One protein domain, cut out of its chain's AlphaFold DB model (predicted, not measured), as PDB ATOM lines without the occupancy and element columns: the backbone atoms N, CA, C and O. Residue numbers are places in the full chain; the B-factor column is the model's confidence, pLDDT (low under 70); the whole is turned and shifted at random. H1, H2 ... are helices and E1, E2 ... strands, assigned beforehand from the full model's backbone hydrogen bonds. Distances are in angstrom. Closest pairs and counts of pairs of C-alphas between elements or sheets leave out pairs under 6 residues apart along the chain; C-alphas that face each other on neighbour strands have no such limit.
ATOM      1  N   HIS A  12      31.394  30.010  17.396       74.00
ATOM      2  CA  HIS A  12      31.850  29.695  16.039       74.00
ATOM      3  C   HIS A  12      33.340  29.313  15.946       74.00
ATOM      4  O   HIS A  12      33.762  28.739  14.945       74.00
ATOM      5  N   LYS A  13      34.136  29.595  16.985       81.69
ATOM      6  CA  LYS A  13      35.535  29.158  17.118       81.69
ATOM      7  C   LYS A  13      35.679  27.841  17.879       81.69
ATOM      8  O   LYS A  13      36.807  27.395  18.089       81.69
ATOM      9  N   CYS A  14      34.570  27.223  18.287       85.50
ATOM     10  CA  CYS A  14      34.583  25.961  19.007       85.50
ATOM     11  C   CYS A  14      35.259  24.872  18.167       85.50
ATOM     12  O   CYS A  14      34.791  24.506  17.087       85.50
ATOM     13  N   THR A  15      36.373  24.351  18.676       89.12
ATOM     14  CA  THR A  15      37.136  23.276  18.033       89.12
ATOM     15  C   THR A  15      36.704  21.896  18.498       89.12
ATOM     16  O   THR A  15      37.049  20.904  17.860       89.12
ATOM     17  N   GLU A  16      35.955  21.812  19.599       90.75
ATOM     18  CA  GLU A  16      35.611  20.534  20.199       90.75
ATOM     19  C   GLU A  16      34.301  20.567  20.987       90.75
ATOM     20  O   GLU A  16      34.054  21.485  21.764       90.75
ATOM     21  N   VAL A  17      33.491  19.516  20.849       90.12
ATOM     22  CA  VAL A  17      32.359  19.250  21.748       90.12
ATOM     23  C   VAL A  17      32.642  17.979  22.538       90.12
ATOM     24  O   VAL A  17      32.815  16.911  21.954       90.12
ATOM     25  N   VAL A  18      32.654  18.089  23.866       90.50
ATOM     26  CA  VAL A  18      32.872  16.971  24.796       90.50
ATOM     27  C   VAL A  18      31.575  16.676  25.539       90.50
ATOM     28  O   VAL A  18      31.019  17.559  26.188       90.50
ATOM     29  N   LEU A  19      31.102  15.432  25.470       90.44
ATOM     30  CA  LEU A  19      29.901  14.973  26.161       90.44
ATOM     31  C   LEU A  19      30.212  13.773  27.053       90.44
ATOM     32  O   LEU A  19      30.661  12.733  26.575       90.44
ATOM     33  N   LEU A  20      29.908  13.908  28.343       87.69
ATOM     34  CA  LEU A  20      29.857  12.797  29.290       87.69
ATOM     35  C   LEU A  20      28.477  12.151  29.221       87.69
ATOM     36  O   LEU A  20      27.461  12.823  29.396       87.69
ATOM     37  N   VAL A  21      28.436  10.847  28.968       88.00
ATOM     38  CA  VAL A  21      27.191  10.110  28.756       88.00
ATOM     39  C   VAL A  21      27.172   8.879  29.641       88.00
ATOM     40  O   VAL A  21      28.094   8.064  29.607       88.00
ATOM     41  N   LYS A  22      26.092   8.736  30.412       85.81
ATOM     42  CA  LYS A  22      25.766   7.500  31.118       85.81
ATOM     43  C   LYS A  22      24.776   6.708  30.276       85.81
ATOM     44  O   LYS A  22      23.655   7.159  30.058       85.81
ATOM     45  N   PHE A  23      25.179   5.532  29.818       82.50
ATOM     46  CA  PHE A  23      24.330   4.623  29.057       82.50
ATOM     47  C   PHE A  23      24.485   3.211  29.613       82.50
ATOM     48  O   PHE A  23      25.604   2.744  29.800       82.50
ATOM     49  N   ASP A  24      23.362   2.551  29.902       79.75
ATOM     50  CA  ASP A  24      23.341   1.212  30.512       79.75
ATOM     51  C   ASP A  24      24.221   1.120  31.776       79.75
ATOM     52  O   ASP A  24      25.099   0.276  31.915       79.75
ATOM     53  N   PHE A  25      24.045   2.101  32.670       76.31
ATOM     54  CA  PHE A  25      24.813   2.287  33.910       76.31
ATOM     55  C   PHE A  25      26.326   2.519  33.757       76.31
ATOM     56  O   PHE A  25      26.991   2.786  34.756       76.31
ATOM     57  N   LYS A  26      26.863   2.543  32.534       80.12
ATOM     58  CA  LYS A  26      28.278   2.803  32.244       80.12
ATOM     59  C   LYS A  26      28.486   4.234  31.768       80.12
ATOM     60  O   LYS A  26      27.672   4.780  31.025       80.12
ATOM     61  N   TRP A  27      29.580   4.843  32.211       85.88
ATOM     62  CA  TRP A  27      29.969   6.187  31.805       85.88
ATOM     63  C   TRP A  27      30.977   6.137  30.668       85.88
ATOM     64  O   TRP A  27      31.934   5.368  30.705       85.88
ATOM     65  N   SER A  28      30.787   6.993  29.674       88.00
ATOM     66  CA  SER A  28      31.730   7.175  28.576       88.00
ATOM     67  C   SER A  28      31.763   8.637  28.156       88.00
ATOM     68  O   SER A  28      30.785   9.366  28.319       88.00
ATOM     69  N   THR A  29      32.890   9.068  27.601       90.94
ATOM     70  CA  THR A  29      33.031  10.400  27.013       90.94
ATOM     71  C   THR A  29      33.047  10.294  25.499       90.94
ATOM     72  O   THR A  29      33.766   9.471  24.937       90.94
ATOM     73  N   TYR A  30      32.279  11.152  24.841       93.12
ATOM     74  CA  TYR A  30      32.242  11.296  23.394       93.12
ATOM     75  C   TYR A  30      32.758  12.678  23.025       93.12
ATOM     76  O   TYR A  30      32.341  13.675  23.616       93.12
ATOM     77  N   ILE A  31      33.680  12.735  22.073       93.31
ATOM     78  CA  ILE A  31      34.414  13.954  21.746       93.31
ATOM     79  C   ILE A  31      34.342  14.183  20.243       93.31
ATOM     80  O   ILE A  31      34.917  13.407  19.488       93.31
ATOM     81  N   TRP A  32      33.665  15.242  19.811       94.00
ATOM     82  CA  TRP A  32      33.695  15.720  18.429       94.00
ATOM     83  C   TRP A  32      34.868  16.679  18.288       94.00
ATOM     84  O   TRP A  32      34.759  17.827  18.700       94.00
ATOM     85  N   ASP A  33      35.972  16.204  17.719       92.50
ATOM     86  CA  ASP A  33      37.155  16.997  17.390       92.50
ATOM     87  C   ASP A  33      37.042  17.453  15.927       92.50
ATOM     88  O   ASP A  33      37.266  16.677  14.987       92.50
ATOM     89  N   PHE A  34      36.639  18.713  15.733       91.38
ATOM     90  CA  PHE A  34      36.427  19.269  14.396       91.38
ATOM     91  C   PHE A  34      37.740  19.442  13.613       91.38
ATOM     92  O   PHE A  34      37.766  19.022  12.453       91.38
ATOM     93  N   PRO A  35      38.845  19.967  14.193       90.94
ATOM     94  CA  PRO A  35      40.133  20.052  13.502       90.94
ATOM     95  C   PRO A  35      40.657  18.712  12.979       90.94
ATOM     96  O   PRO A  35      41.182  18.651  11.867       90.94
ATOM     97  N   ARG A  36      40.516  17.625  13.749       90.25
ATOM     98  CA  ARG A  36      40.969  16.284  13.327       90.25
ATOM     99  C   ARG A  36      39.956  15.535  12.474       90.25
ATOM    100  O   ARG A  36      40.257  14.436  12.007       90.25
ATOM    101  N   ALA A  37      38.768  16.101  12.294       92.44
ATOM    102  CA  ALA A  37      37.623  15.460  11.677       92.44
ATOM    103  C   ALA A  37      37.285  14.087  12.311       92.44
ATOM    104  O   ALA A  37      37.037  13.101  11.606       92.44
ATOM    105  N   LYS A  38      37.306  13.995  13.649       92.94
ATOM    106  CA  LYS A  38      37.132  12.731  14.383       92.94
ATOM    107  C   LYS A  38      36.097  12.816  15.500       92.94
ATOM    108  O   LYS A  38      35.915  13.853  16.122       92.94
ATOM    109  N   ILE A  39      35.449  11.684  15.771       93.88
ATOM    110  CA  ILE A  39      34.629  11.467  16.966       93.88
ATOM    111  C   ILE A  39      35.339  10.428  17.822       93.88
ATOM    112  O   ILE A  39      35.325   9.248  17.468       93.88
ATOM    113  N   PHE A  40      35.955  10.847  18.922       92.31
ATOM    114  CA  PHE A  40      36.599   9.924  19.852       92.31
ATOM    115  C   PHE A  40      35.599   9.395  20.869       92.31
ATOM    116  O   PHE A  40      34.739  10.130  21.360       92.31
ATOM    117  N   VAL A  41      35.744   8.116  21.204       90.81
ATOM    118  CA  VAL A  41      34.992   7.472  22.280       90.81
ATOM    119  C   VAL A  41      35.971   7.028  23.356       90.81
ATOM    120  O   VAL A  41      36.841   6.194  23.113       90.81
ATOM    121  N   LEU A  42      35.819   7.592  24.548       87.81
ATOM    122  CA  LEU A  42      36.572   7.212  25.733       87.81
ATOM    123  C   LEU A  42      35.631   6.450  26.666       87.81
ATOM    124  O   LEU A  42      34.837   7.050  27.389       87.81
ATOM    125  N   ASP A  43      35.705   5.125  26.630       85.25
ATOM    126  CA  ASP A  43      35.038   4.258  27.598       85.25
ATOM    127  C   ASP A  43      36.096   3.577  28.491       85.25
ATOM    128  O   ASP A  43      36.923   2.800  27.997       85.25
ATOM    129  N   PRO A  44      36.107   3.867  29.806       79.69
ATOM    130  CA  PRO A  44      37.078   3.305  30.731       79.69
ATOM    131  C   PRO A  44      36.896   1.798  30.915       79.69
ATOM    132  O   PRO A  44      37.831   1.149  31.366       79.69
ATOM    133  N   THR A  45      35.732   1.247  30.553       75.38
ATOM    134  CA  THR A  45      35.413  -0.183  30.585       75.38
ATOM    135  C   THR A  45      35.907  -0.951  29.356       75.38
ATOM    136  O   THR A  45      35.825  -2.183  29.306       75.38
ATOM    137  N   MET A  46      36.468  -0.248  28.361       74.62
ATOM    138  CA  MET A  46      37.145  -0.914  27.253       74.62
ATOM    139  C   MET A  46      38.336  -1.716  27.780       74.62
ATOM    140  O   MET A  46      39.211  -1.192  28.479       74.62
ATOM    141  N   ASN A  47      38.392  -2.981  27.365       68.00
ATOM    142  CA  ASN A  47      39.419  -3.964  27.714       68.00
ATOM    143  C   ASN A  47      39.343  -4.498  29.158       68.00
ATOM    144  O   ASN A  47      40.343  -5.002  29.666       68.00
ATOM    145  N   ASN A  48      38.181  -4.427  29.820       68.50
ATOM    146  CA  ASN A  48      37.979  -5.066  31.130       68.50
ATOM    147  C   ASN A  48      37.866  -6.596  31.051       68.50
ATOM    148  O   ASN A  48      37.989  -7.262  32.070       68.50
ATOM    149  N   GLY A  49      37.609  -7.147  29.859       65.06
ATOM    150  CA  GLY A  49      37.365  -8.578  29.642       65.06
ATOM    151  C   GLY A  49      35.920  -9.030  29.899       65.06
ATOM    152  O   GLY A  49      35.561 -10.128  29.488       65.06
ATOM    153  N   ASP A  50      35.083  -8.179  30.504       69.38
ATOM    154  CA  ASP A  50      33.689  -8.498  30.864       69.38
ATOM    155  C   ASP A  50      32.739  -8.607  29.652       69.38
ATOM    156  O   ASP A  50      31.728  -9.306  29.697       69.38
ATOM    157  N   GLU A  51      33.045  -7.908  28.557       75.44
ATOM    158  CA  GLU A  51      32.262  -7.894  27.317       75.44
ATOM    159  C   GLU A  51      33.188  -8.014  26.102       75.44
ATOM    160  O   GLU A  51      34.317  -7.526  26.108       75.44
ATOM    161  N   SER A  52      32.690  -8.616  25.018       82.25
ATOM    162  CA  SER A  52      33.438  -8.657  23.757       82.25
ATOM    163  C   SER A  52      33.551  -7.263  23.128       82.25
ATOM    164  O   SER A  52      32.556  -6.532  23.064       82.25
ATOM    165  N   ASP A  53      34.705  -6.948  22.535       80.75
ATOM    166  CA  ASP A  53      34.950  -5.669  21.850       80.75
ATOM    167  C   ASP A  53      33.871  -5.329  20.814       80.75
ATOM    168  O   ASP A  53      33.460  -4.180  20.687       80.75
ATOM    169  N   LYS A  54      33.347  -6.328  20.092       83.38
ATOM    170  CA  LYS A  54      32.292  -6.122  19.084       83.38
ATOM    171  C   LYS A  54      31.002  -5.557  19.686       83.38
ATOM    172  O   LYS A  54      30.363  -4.710  19.062       83.38
ATOM    173  N   VAL A  55      30.617  -6.019  20.875       85.38
ATOM    174  CA  VAL A  55      29.409  -5.554  21.579       85.38
ATOM    175  C   VAL A  55      29.600  -4.117  22.054       85.38
ATOM    176  O   VAL A  55      28.747  -3.267  21.792       85.38
ATOM    177  N   ILE A  56      30.757  -3.831  22.656       83.69
ATOM    178  CA  ILE A  56      31.147  -2.492  23.113       83.69
ATOM    179  C   ILE A  56      31.118  -1.504  21.936       83.69
ATOM    180  O   ILE A  56      30.454  -0.467  21.984       83.69
ATOM    181  N   GLN A  57      31.748  -1.870  20.820       86.25
ATOM    182  CA  GLN A  57      31.786  -1.062  19.602       86.25
ATOM    183  C   GLN A  57      30.396  -0.794  19.010       86.25
ATOM    184  O   GLN A  57      30.102   0.328  18.587       86.25
ATOM    185  N   LEU A  58      29.522  -1.805  18.971       89.19
ATOM    186  CA  LEU A  58      28.161  -1.645  18.461       89.19
ATOM    187  C   LEU A  58      27.338  -0.694  19.340       89.19
ATOM    188  O   LEU A  58      26.608   0.145  18.808       89.19
ATOM    189  N   ARG A  59      27.475  -0.797  20.669       89.75
ATOM    190  CA  ARG A  59      26.844   0.114  21.634       89.75
ATOM    191  C   ARG A  59      27.293   1.554  21.401       89.75
ATOM    192  O   ARG A  59      26.446   2.424  21.203       89.75
ATOM    193  N   HIS A  60      28.601   1.808  21.350       91.62
ATOM    194  CA  HIS A  60      29.095   3.173  21.161       91.62
ATOM    195  C   HIS A  60      28.745   3.754  19.804       91.62
ATOM    196  O   HIS A  60      28.474   4.948  19.734       91.62
ATOM    197  N   ARG A  61      28.690   2.935  18.747       91.56
ATOM    198  CA  ARG A  61      28.224   3.390  17.435       91.56
ATOM    199  C   ARG A  61      26.803   3.939  17.520       91.56
ATOM    200  O   ARG A  61      26.584   5.070  17.113       91.56
ATOM    201  N   LYS A  62      25.871   3.185  18.114       92.12
ATOM    202  CA  LYS A  62      24.475   3.627  18.274       92.12
ATOM    203  C   LYS A  62      24.376   4.944  19.043       92.12
ATOM    204  O   LYS A  62      23.703   5.863  18.595       92.12
ATOM    205  N   VAL A  63      25.074   5.049  20.174       93.38
ATOM    206  CA  VAL A  63      25.054   6.267  21.001       93.38
ATOM    207  C   VAL A  63      25.678   7.452  20.260       93.38
ATOM    208  O   VAL A  63      25.091   8.528  20.228       93.38
ATOM    209  N   ALA A  64      26.834   7.260  19.618       94.19
ATOM    210  CA  ALA A  64      27.496   8.310  18.849       94.19
ATOM    211  C   ALA A  64      26.630   8.801  17.681       94.19
ATOM    212  O   ALA A  64      26.638   9.993  17.399       94.19
ATOM    213  N   ASP A  65      25.873   7.918  17.023       93.75
ATOM    214  CA  ASP A  65      24.983   8.279  15.913       93.75
ATOM    215  C   ASP A  65      23.850   9.193  16.376       93.75
ATOM    216  O   ASP A  65      23.578  10.214  15.745       93.75
ATOM    217  N   GLU A  66      23.218   8.856  17.499       95.06
ATOM    218  CA  GLU A  66      22.135   9.659  18.069       95.06
ATOM    219  C   GLU A  66      22.641  11.011  18.579       95.06
ATOM    220  O   GLU A  66      22.056  12.052  18.275       95.06
ATOM    221  N   LEU A  67      23.784  11.026  19.269       95.38
ATOM    222  CA  LEU A  67      24.416  12.269  19.705       95.38
ATOM    223  C   LEU A  67      24.863  13.130  18.522       95.38
ATOM    224  O   LEU A  67      24.703  14.342  18.568       95.38
ATOM    225  N   HIS A  68      25.391  12.527  17.455       95.38
ATOM    226  CA  HIS A  68      25.839  13.263  16.276       95.38
ATOM    227  C   HIS A  68      24.675  14.013  15.621       95.38
ATOM    228  O   HIS A  68      24.800  15.209  15.362       95.38
ATOM    229  N   LYS A  69      23.523  13.350  15.445       95.06
ATOM    230  CA  LYS A  69      22.293  13.996  14.958       95.06
ATOM    231  C   LYS A  69      21.834  15.108  15.900       95.06
ATOM    232  O   LYS A  69      21.502  16.201  15.450       95.06
ATOM    233  N   ALA A  70      21.821  14.841  17.208       94.69
ATOM    234  CA  ALA A  70      21.377  15.810  18.205       94.69
ATOM    235  C   ALA A  70      22.277  17.055  18.234       94.69
ATOM    236  O   ALA A  70      21.764  18.170  18.282       94.69
ATOM    237  N   ILE A  71      23.599  16.880  18.148       92.75
ATOM    238  CA  ILE A  71      24.567  17.979  18.063       92.75
ATOM    239  C   ILE A  71      24.350  18.759  16.773       92.75
ATOM    240  O   ILE A  71      24.256  19.977  16.832       92.75
ATOM    241  N   GLU A  72      24.220  18.092  15.626       92.94
ATOM    242  CA  GLU A  72      23.990  18.769  14.347       92.94
ATOM    243  C   GLU A  72      22.723  19.638  14.382       92.94
ATOM    244  O   GLU A  72      22.753  20.795  13.962       92.94
ATOM    245  N   ILE A  73      21.628  19.112  14.941       92.25
ATOM    246  CA  ILE A  73      20.390  19.871  15.147       92.25
ATOM    247  C   ILE A  73      20.640  21.050  16.093       92.25
ATOM    248  O   ILE A  73      20.291  22.178  15.756       92.25
ATOM    249  N   CYS A  74      21.282  20.823  17.244       89.88
ATOM    250  CA  CYS A  74      21.589  21.890  18.201       89.88
ATOM    251  C   CYS A  74      22.412  23.013  17.562       89.88
ATOM    252  O   CYS A  74      22.122  24.185  17.785       89.88
ATOM    253  N   ILE A  75      23.413  22.666  16.752       88.50
ATOM    254  CA  ILE A  75      24.264  23.644  16.079       88.50
ATOM    255  C   ILE A  75      23.445  24.506  15.132       88.50
ATOM    256  O   ILE A  75      23.451  25.730  15.263       88.50
ATOM    257  N   LYS A  76      22.659  23.870  14.259       88.31
ATOM    258  CA  LYS A  76      21.793  24.571  13.304       88.31
ATOM    259  C   LYS A  76      20.739  25.441  13.993       88.31
ATOM    260  O   LYS A  76      20.395  26.497  13.473       88.31
ATOM    261  N   SER A  77      20.215  25.007  15.139       87.56
ATOM    262  CA  SER A  77      19.157  25.727  15.854       87.56
ATOM    263  C   SER A  77      19.662  26.883  16.716       87.56
ATOM    264  O   SER A  77      18.940  27.866  16.865       87.56
ATOM    265  N   PHE A  78      20.857  26.778  17.305       82.62
ATOM    266  CA  PHE A  78      21.285  27.697  18.367       82.62
ATOM    267  C   PHE A  78      22.569  28.478  18.074       82.62
ATOM    268  O   PHE A  78      22.796  29.498  18.722       82.62
ATOM    269  N   PHE A  79      23.403  28.058  17.117       82.38
ATOM    270  CA  PHE A  79      24.724  28.656  16.896       82.38
ATOM    271  C   PHE A  79      24.855  29.253  15.491       82.38
ATOM    272  O   PHE A  79      25.530  28.717  14.615       82.38
ATOM    273  N   SER A  80      24.208  30.404  15.281       79.56
ATOM    274  CA  SER A  80      24.296  31.147  14.018       79.56
ATOM    275  C   SER A  80      25.750  31.495  13.668       79.56
ATOM    276  O   SER A  80      26.514  31.946  14.524       79.56
ATOM    277  N   GLY A  81      26.135  31.273  12.408       82.88
ATOM    278  CA  GLY A  81      27.493  31.514  11.912       82.88
ATOM    279  C   GLY A  81      28.512  30.420  12.255       82.88
ATOM    280  O   GLY A  81      29.671  30.546  11.871       82.88
ATOM    281  N   TRP A  82      28.109  29.348  12.948       87.12
ATOM    282  CA  TRP A  82      28.947  28.170  13.156       87.12
ATOM    283  C   TRP A  82      28.486  27.009  12.269       87.12
ATOM    284  O   TRP A  82      27.459  26.385  12.527       87.12
ATOM    285  N   GLU A  83      29.264  26.703  11.232       87.00
ATOM    286  CA  GLU A  83      28.933  25.679  10.230       87.00
ATOM    287  C   GLU A  83      30.052  24.626  10.112       87.00
ATOM    288  O   GLU A  83      30.743  24.551   9.092       87.00
ATOM    289  N   PRO A  84      30.301  23.816  11.160       88.31
ATOM    290  CA  PRO A  84      31.282  22.744  11.073       88.31
ATOM    291  C   PRO A  84      30.817  21.674  10.080       88.31
ATOM    292  O   PRO A  84      29.642  21.304  10.031       88.31
ATOM    293  N   ASP A  85      31.758  21.120   9.316       90.19
ATOM    294  CA  ASP A  85      31.470  20.031   8.384       90.19
ATOM    295  C   ASP A  85      31.301  18.702   9.136       90.19
ATOM    296  O   ASP A  85      32.229  17.899   9.276       90.19
ATOM    297  N   MET A  86      30.084  18.478   9.630       91.12
ATOM    298  CA  MET A  86      29.709  17.279  10.381       91.12
ATOM    299  C   MET A  86      29.908  15.996   9.561       91.12
ATOM    300  O   MET A  86      30.229  14.949  10.123       91.12
ATOM    301  N   SER A  87      29.795  16.071   8.229       91.06
ATOM    302  CA  SER A  87      29.886  14.909   7.336       91.06
ATOM    303  C   SER A  87      31.295  14.314   7.241       91.06
ATOM    304  O   SER A  87      31.454  13.124   6.961       91.06
ATOM    305  N   LYS A  88      32.331  15.120   7.515       91.69
ATOM    306  CA  LYS A  88      33.733  14.676   7.511       91.69
ATOM    307  C   LYS A  88      34.127  13.892   8.758       91.69
ATOM    308  O   LYS A  88      35.162  13.223   8.741       91.69
ATOM    309  N   LEU A  89      33.333  13.967   9.825       91.25
ATOM    310  CA  LEU A  89      33.671  13.382  11.114       91.25
ATOM    311  C   LEU A  89      33.640  11.851  11.077       91.25
ATOM    312  O   LEU A  89      32.603  11.226  10.848       91.25
ATOM    313  N   LYS A  90      34.786  11.230  11.365       90.50
ATOM    314  CA  LYS A  90      34.923   9.770  11.446       90.50
ATOM    315  C   LYS A  90      35.011   9.313  12.894       90.50
ATOM    316  O   LYS A  90      35.791   9.848  13.673       90.50
ATOM    317  N   ARG A  91      34.243   8.284  13.253       87.06
ATOM    318  CA  ARG A  91      34.321   7.669  14.585       87.06
ATOM    319  C   ARG A  91      35.657   6.949  14.735       87.06
ATOM    320  O   ARG A  91      35.959   6.061  13.941       87.06
ATOM    321  N   ASP A  92      36.407   7.319  15.759       82.31
ATOM    322  CA  ASP A  92      37.638   6.664  16.165       82.31
ATOM    323  C   ASP A  92      37.438   6.081  17.566       82.31
ATOM    324  O   ASP A  92      37.336   6.795  18.564       82.31
ATOM    325  N   MET A  93      37.311   4.758  17.622       72.94
ATOM    326  CA  MET A  93      37.172   4.030  18.887       72.94
ATOM    327  C   MET A  93      38.528   3.635  19.469       72.94
ATOM    328  O   MET A  93      38.578   2.984  20.509       72.94
ATOM    329  N   ASN A  94      39.626   4.019  18.813       70.69
ATOM    330  CA  ASN A  94      40.954   3.849  19.353       70.69
ATOM    331  C   ASN A  94      41.449   5.217  19.843       70.69
ATOM    332  O   ASN A  94      41.684   6.104  19.022       70.69
ATOM    333  N   PRO A  95      41.608   5.433  21.162       60.75
ATOM    334  CA  PRO A  95      42.018   6.737  21.675       60.75
ATOM    335  C   PRO A  95      43.372   7.180  21.099       60.75
ATOM    336  O   PRO A  95      43.572   8.373  20.927       60.75
ATOM    337  N   GLY A  96      44.241   6.235  20.705       63.66
ATOM    338  CA  GLY A  96      45.279   6.394  19.672       63.66
ATOM    339  C   GLY A  96      46.454   7.341  19.957       63.66
ATOM    340  O   GLY A  96      47.539   7.114  19.428       63.66
ATOM    341  N   ASP A  97      46.289   8.367  20.793       74.06
ATOM    342  CA  ASP A  97      47.315   9.353  21.122       74.06
ATOM    343  C   ASP A  97      47.391   9.682  22.625       74.06
ATOM    344  O   ASP A  97      46.536   9.306  23.433       74.06
ATOM    345  N   GLY A  98      48.463  10.381  23.014       78.25
ATOM    346  CA  GLY A  98      48.733  10.720  24.412       78.25
ATOM    347  C   GLY A  98      47.712  11.676  25.038       78.25
ATOM    348  O   GLY A  98      47.496  11.623  26.247       78.25
ATOM    349  N   VAL A  99      47.044  12.515  24.238       81.12
ATOM    350  CA  VAL A  99      46.053  13.484  24.736       81.12
ATOM    351  C   VAL A  99      44.762  12.768  25.112       81.12
ATOM    352  O   VAL A  99      44.236  12.968  26.207       81.12
ATOM    353  N   MET A 100      44.270  11.889  24.243       82.81
ATOM    354  CA  MET A 100      43.091  11.074  24.527       82.81
ATOM    355  C   MET A 100      43.358  10.089  25.663       82.81
ATOM    356  O   MET A 100      42.470   9.843  26.478       82.81
ATOM    357  N   HIS A 101      44.592   9.586  25.787       80.00
ATOM    358  CA  HIS A 101      44.995   8.786  26.940       80.00
ATOM    359  C   HIS A 101      44.939   9.586  28.254       80.00
ATOM    360  O   HIS A 101      44.364   9.119  29.235       80.00
ATOM    361  N   ALA A 102      45.457  10.819  28.274       83.19
ATOM    362  CA  ALA A 102      45.363  11.689  29.448       83.19
ATOM    363  C   ALA A 102      43.903  12.006  29.819       83.19
ATOM    364  O   ALA A 102      43.532  11.954  30.991       83.19
ATOM    365  N   ARG A 103      43.048  12.265  28.822       84.00
ATOM    366  CA  ARG A 103      41.608  12.492  29.026       84.00
ATOM    367  C   ARG A 103      40.884  11.254  29.547       84.00
ATOM    368  O   ARG A 103      40.025  11.383  30.412       84.00
ATOM    369  N   MET A 104      41.257  10.065  29.076       83.12
ATOM    370  CA  MET A 104      40.751   8.804  29.622       83.12
ATOM    371  C   MET A 104      41.114   8.664  31.106       83.12
ATOM    372  O   MET A 104      40.261   8.308  31.911       83.12
ATOM    373  N   ASN A 105      42.348   9.000  31.488       80.31
ATOM    374  CA  ASN A 105      42.769   8.953  32.890       80.31
ATOM    375  C   ASN A 105      42.001   9.965  33.754       80.31
ATOM    376  O   ASN A 105      41.584   9.635  34.860       80.31
ATOM    377  N   MET A 106      41.739  11.167  33.235       81.50
ATOM    378  CA  MET A 106      40.917  12.161  33.933       81.50
ATOM    379  C   MET A 106      39.463  11.697  34.108       81.50
ATOM    380  O   MET A 106      38.875  11.898  35.167       81.50
ATOM    381  N   LEU A 107      38.889  11.036  33.096       80.62
ATOM    382  CA  LEU A 107      37.565  10.419  33.198       80.62
ATOM    383  C   LEU A 107      37.540   9.345  34.291       80.62
ATOM    384  O   LEU A 107      36.616   9.313  35.096       80.62
ATOM    385  N   VAL A 108      38.555   8.482  34.341       78.25
ATOM    386  CA  VAL A 108      38.698   7.458  35.386       78.25
ATOM    387  C   VAL A 108      38.738   8.088  36.778       78.25
ATOM    388  O   VAL A 108      38.028   7.621  37.667       78.25
ATOM    389  N   ASP A 109      39.522   9.153  36.959       76.94
ATOM    390  CA  ASP A 109      39.626   9.867  38.235       76.94
ATOM    391  C   ASP A 109      38.275  10.442  38.677       76.94
ATOM    392  O   ASP A 109      37.855  10.221  39.814       76.94
ATOM    393  N   LEU A 110      37.561  11.108  37.763       75.56
ATOM    394  CA  LEU A 110      36.231  11.663  38.025       75.56
ATOM    395  C   LEU A 110      35.223  10.569  38.405       75.56
ATOM    396  O   LEU A 110      34.443  10.712  39.341       75.56
ATOM    397  N   LEU A 111      35.227   9.442  37.697       74.12
ATOM    398  CA  LEU A 111      34.326   8.334  38.015       74.12
ATOM    399  C   LEU A 111      34.674   7.672  39.350       74.12
ATOM    400  O   LEU A 111      33.772   7.212  40.054       74.12
ATOM    401  N   GLY A 112      35.959   7.646  39.704       72.50
ATOM    402  CA  GLY A 112      36.440   7.199  41.003       72.50
ATOM    403  C   GLY A 112      35.940   8.079  42.148       72.50
ATOM    404  O   GLY A 112      35.424   7.543  43.128       72.50
ATOM    405  N   SER A 113      36.032   9.410  42.015       68.81
ATOM    406  CA  SER A 113      35.573  10.351  43.049       68.81
ATOM    407  C   SER A 113      34.063  10.289  43.283       68.81
ATOM    408  O   SER A 113      33.611  10.416  44.415       68.81
ATOM    409  N   GLU A 114      33.288  10.014  42.235       67.19
ATOM    410  CA  GLU A 114      31.830   9.844  42.307       67.19
ATOM    411  C   GLU A 114      31.400   8.454  42.829       67.19
ATOM    412  O   GLU A 114      30.226   8.091  42.756       67.19
ATOM    413  N   GLY A 115      32.337   7.626  43.308       65.56
ATOM    414  CA  GLY A 115      32.046   6.299  43.861       65.56
ATOM    415  C   GLY A 115      31.670   5.238  42.820       65.56
ATOM    416  O   GLY A 115      31.251   4.139  43.182       65.56
ATOM    417  N   ASN A 116      31.870   5.497  41.523       66.44
ATOM    418  CA  ASN A 116      31.551   4.563  40.431       66.44
ATOM    419  C   ASN A 116      32.686   3.549  40.157       66.44
ATOM    420  O   ASN A 116      32.897   3.107  39.026       66.44
ATOM    421  N   ILE A 117      33.425   3.153  41.198       62.25
ATOM    422  CA  ILE A 117      34.658   2.349  41.106       62.25
ATOM    423  C   ILE A 117      34.384   0.923  40.595       62.25
ATOM    424  O   ILE A 117      35.226   0.316  39.931       62.25
ATOM    425  N   GLY A 118      33.194   0.375  40.868       61.12
ATOM    426  CA  GLY A 118      32.852  -1.015  40.549       61.12
ATOM    427  C   GLY A 118      32.948  -1.359  39.060       61.12
ATOM    428  O   GLY A 118      33.299  -2.488  38.725       61.12
ATOM    429  N   HIS A 119      32.692  -0.390  38.177       65.56
ATOM    430  CA  HIS A 119      32.616  -0.603  36.727       65.56
ATOM    431  C   HIS A 119      33.958  -0.391  36.003       65.56
ATOM    432  O   HIS A 119      34.057  -0.645  34.805       65.56
ATOM    433  N   LEU A 120      35.004   0.048  36.709       67.94
ATOM    434  CA  LEU A 120      36.329   0.282  36.130       67.94
ATOM    435  C   LEU A 120      37.143  -1.027  36.019       67.94
ATOM    436  O   LEU A 120      37.010  -1.907  36.878       67.94
ATOM    437  N   PRO A 121      38.023  -1.175  35.010       64.50
ATOM    438  CA  PRO A 121      38.940  -2.311  34.932       64.50
ATOM    439  C   PRO A 121      39.939  -2.312  36.078       64.50
ATOM    440  O   PRO A 121      40.311  -1.261  36.605       64.50
ATOM    441  N   ALA A 122      40.475  -3.501  36.361       67.19
ATOM    442  CA  ALA A 122      41.516  -3.717  37.362       67.19
ATOM    443  C   ALA A 122      42.702  -2.743  37.212       67.19
ATOM    444  O   ALA A 122      43.039  -2.056  38.170       67.19
ATOM    445  N   ARG A 123      43.229  -2.561  35.986       66.56
ATOM    446  CA  ARG A 123      44.354  -1.640  35.708       66.56
ATOM    447  C   ARG A 123      44.135  -0.196  36.178       66.56
ATOM    448  O   ARG A 123      45.100   0.519  36.414       66.56
ATOM    449  N   TYR A 124      42.882   0.249  36.271       63.41
ATOM    450  CA  TYR A 124      42.535   1.601  36.709       63.41
ATOM    451  C   TYR A 124      42.114   1.646  38.183       63.41
ATOM    452  O   TYR A 124      42.257   2.691  38.816       63.41
ATOM    453  N   LYS A 125      41.667   0.522  38.756       65.62
ATOM    454  CA  LYS A 125      41.381   0.396  40.193       65.62
ATOM    455  C   LYS A 125      42.651   0.556  41.029       65.62
ATOM    456  O   LYS A 125      42.638   1.337  41.975       65.62
ATOM    457  N   ASP A 126      43.753  -0.075  40.626       64.81
ATOM    458  CA  ASP A 126      45.039   0.030  41.335       64.81
ATOM    459  C   ASP A 126      45.564   1.479  41.353       64.81
ATOM    460  O   ASP A 126      46.032   1.976  42.379       64.81
ATOM    461  N   CYS A 127      45.402   2.198  40.235       59.66
ATOM    462  CA  CYS A 127      45.734   3.621  40.125       59.66
ATOM    463  C   CYS A 127      44.947   4.483  41.127       59.66
ATOM    464  O   CYS A 127      45.536   5.340  41.787       59.66
ATOM    465  N   LEU A 128      43.637   4.254  41.268       60.50
ATOM    466  CA  LEU A 128      42.781   5.002  42.196       60.50
ATOM    467  C   LEU A 128      43.091   4.686  43.664       60.50
ATOM    468  O   LEU A 128      43.156   5.600  44.484       60.50
ATOM    469  N   ILE A 129      43.332   3.413  43.992       60.53
ATOM    470  CA  ILE A 129      43.704   2.990  45.350       60.53
ATOM    471  C   ILE A 129      45.022   3.662  45.760       60.53
ATOM    472  O   ILE A 129      45.081   4.301  46.808       60.53
ATOM    473  N   SER A 130      46.031   3.647  44.879       60.12
ATOM    474  CA  SER A 130      47.331   4.284  45.144       60.12
ATOM    475  C   SER A 130      47.252   5.800  45.383       60.12
ATOM    476  O   SER A 130      48.095   6.358  46.087       60.12
ATOM    477  N   LYS A 131      46.259   6.484  44.797       59.28
ATOM    478  CA  LYS A 131      46.021   7.918  45.017       59.28
ATOM    479  C   LYS A 131      45.350   8.165  46.362       59.28
ATOM    480  O   LYS A 131      45.757   9.081  47.064       59.28
ATOM    481  N   ASN A 132      44.381   7.334  46.740       57.00
ATOM    482  CA  ASN A 132      43.691   7.453  48.024       57.00
ATOM    483  C   ASN A 132      44.611   7.141  49.215       57.00
ATOM    484  O   ASN A 132      44.486   7.782  50.255       57.00
ATOM    485  N   ASP A 133      45.585   6.242  49.049       56.88
ATOM    486  CA  ASP A 133      46.604   5.974  50.074       56.88
ATOM    487  C   ASP A 133      47.589   7.141  50.269       56.88
ATOM    488  O   ASP A 133      48.226   7.237  51.315       56.88
ATOM    489  N   LYS A 134      47.689   8.062  49.300       55.53
ATOM    490  CA  LYS A 134      48.501   9.289  49.403       55.53
ATOM    491  C   LYS A 134      47.750  10.491  49.986       55.53
ATOM    492  O   LYS A 134      48.367  11.534  50.164       55.53
ATOM    493  N   ILE A 135      46.454  10.364  50.283       49.91
ATOM    494  CA  ILE A 135      45.636  11.403  50.948       49.91
ATOM    495  C   ILE A 135      45.393  11.000  52.414       49.91
ATOM    496  O   ILE A 135      44.313  11.163  52.980       49.91
TER     497      ILE A 135
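What this domain is: This is residues 12 to 135 of the 137 residues of an uncharacterized protein of Triticum aestivum (UniProt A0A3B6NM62). A strongly twisted sheet of four strands is the middle of three layers, with the long helix H1 packed on one face and H2 over E2 and E3 on the other. H3 sits beyond H2, away from the sheet, at one end of the length. The 124 printed residues hold E1, E2, E3, H1, E4, H2 and H3 in that order; the sheet runs E1, E2, E3, E4 and is mixed, as is the class, helices and strands. The whole is compact, with a radius of gyration of the C-alphas of 15.8 A, and only just elongated, spanning 50 by 33 by 25 A.

How they stand to each other: Look first at E1, residues 16 to 23, E2, residues 26 to 33, and E3, residues 38 to 42: a meander, each strand the antiparallel neighbour of the one before, in two hairpins. Within hydrogen-bond range are N 19 and O 30, 2.8 A, and N 31 and O 40, 2.9 A. E3, H1, residues 53 to 78, and E4, residues 90 to 92, make a strand-helix-strand unit, two parallel strands with a helix between, its crossover right-handed; N 39 and O 90 are 2.8 A apart. H1 is on the sheet, its closest C-alpha pair with E2 being Tyr 30 and Ala 64, 7.2 A. On the opposite face find H2, residues 98 to 113, at a height over the sheet of 9.8 A; its closest C-alpha pair with E3 is Leu 42 and Met 104, 5.9 A. H3, residues 122 to 132, only just touches H2, with 3 pairs of C-alphas within 8 A, made by residues 108 to 112 of H2 alone; the closest are Gly 112 and Leu 128, 6.8 A, at a steep tilt of 65 degrees. Every O i to N i+4 pair is within hydrogen-bond range in H1 and H2, and 6 of 7 in H3.

Where its parts are: Find C-alpha 16 at (35.611, 20.534, 20.199); from there E1 runs 21.4 A, and E2 then runs 22.4 A. E3 spans 12.6 A and E4 6.3 A. H1 runs 36.2 A from C-alpha 53 at (34.950, -5.669, 21.850), and H2 22.8 A. H3 runs 15.6 A to C-alpha 132 at (43.691, 7.453, 48.024).

The domain as a whole: The two C-alphas farthest apart, Gly 81 and Asp 133, are 49.7 A apart. The printed part has no cut, and the link from H1 to E4, 11 residues, is long. Look for pLDDT under 70 at residues 47 to 50, 95 to 96 and 113 to 135 of this model.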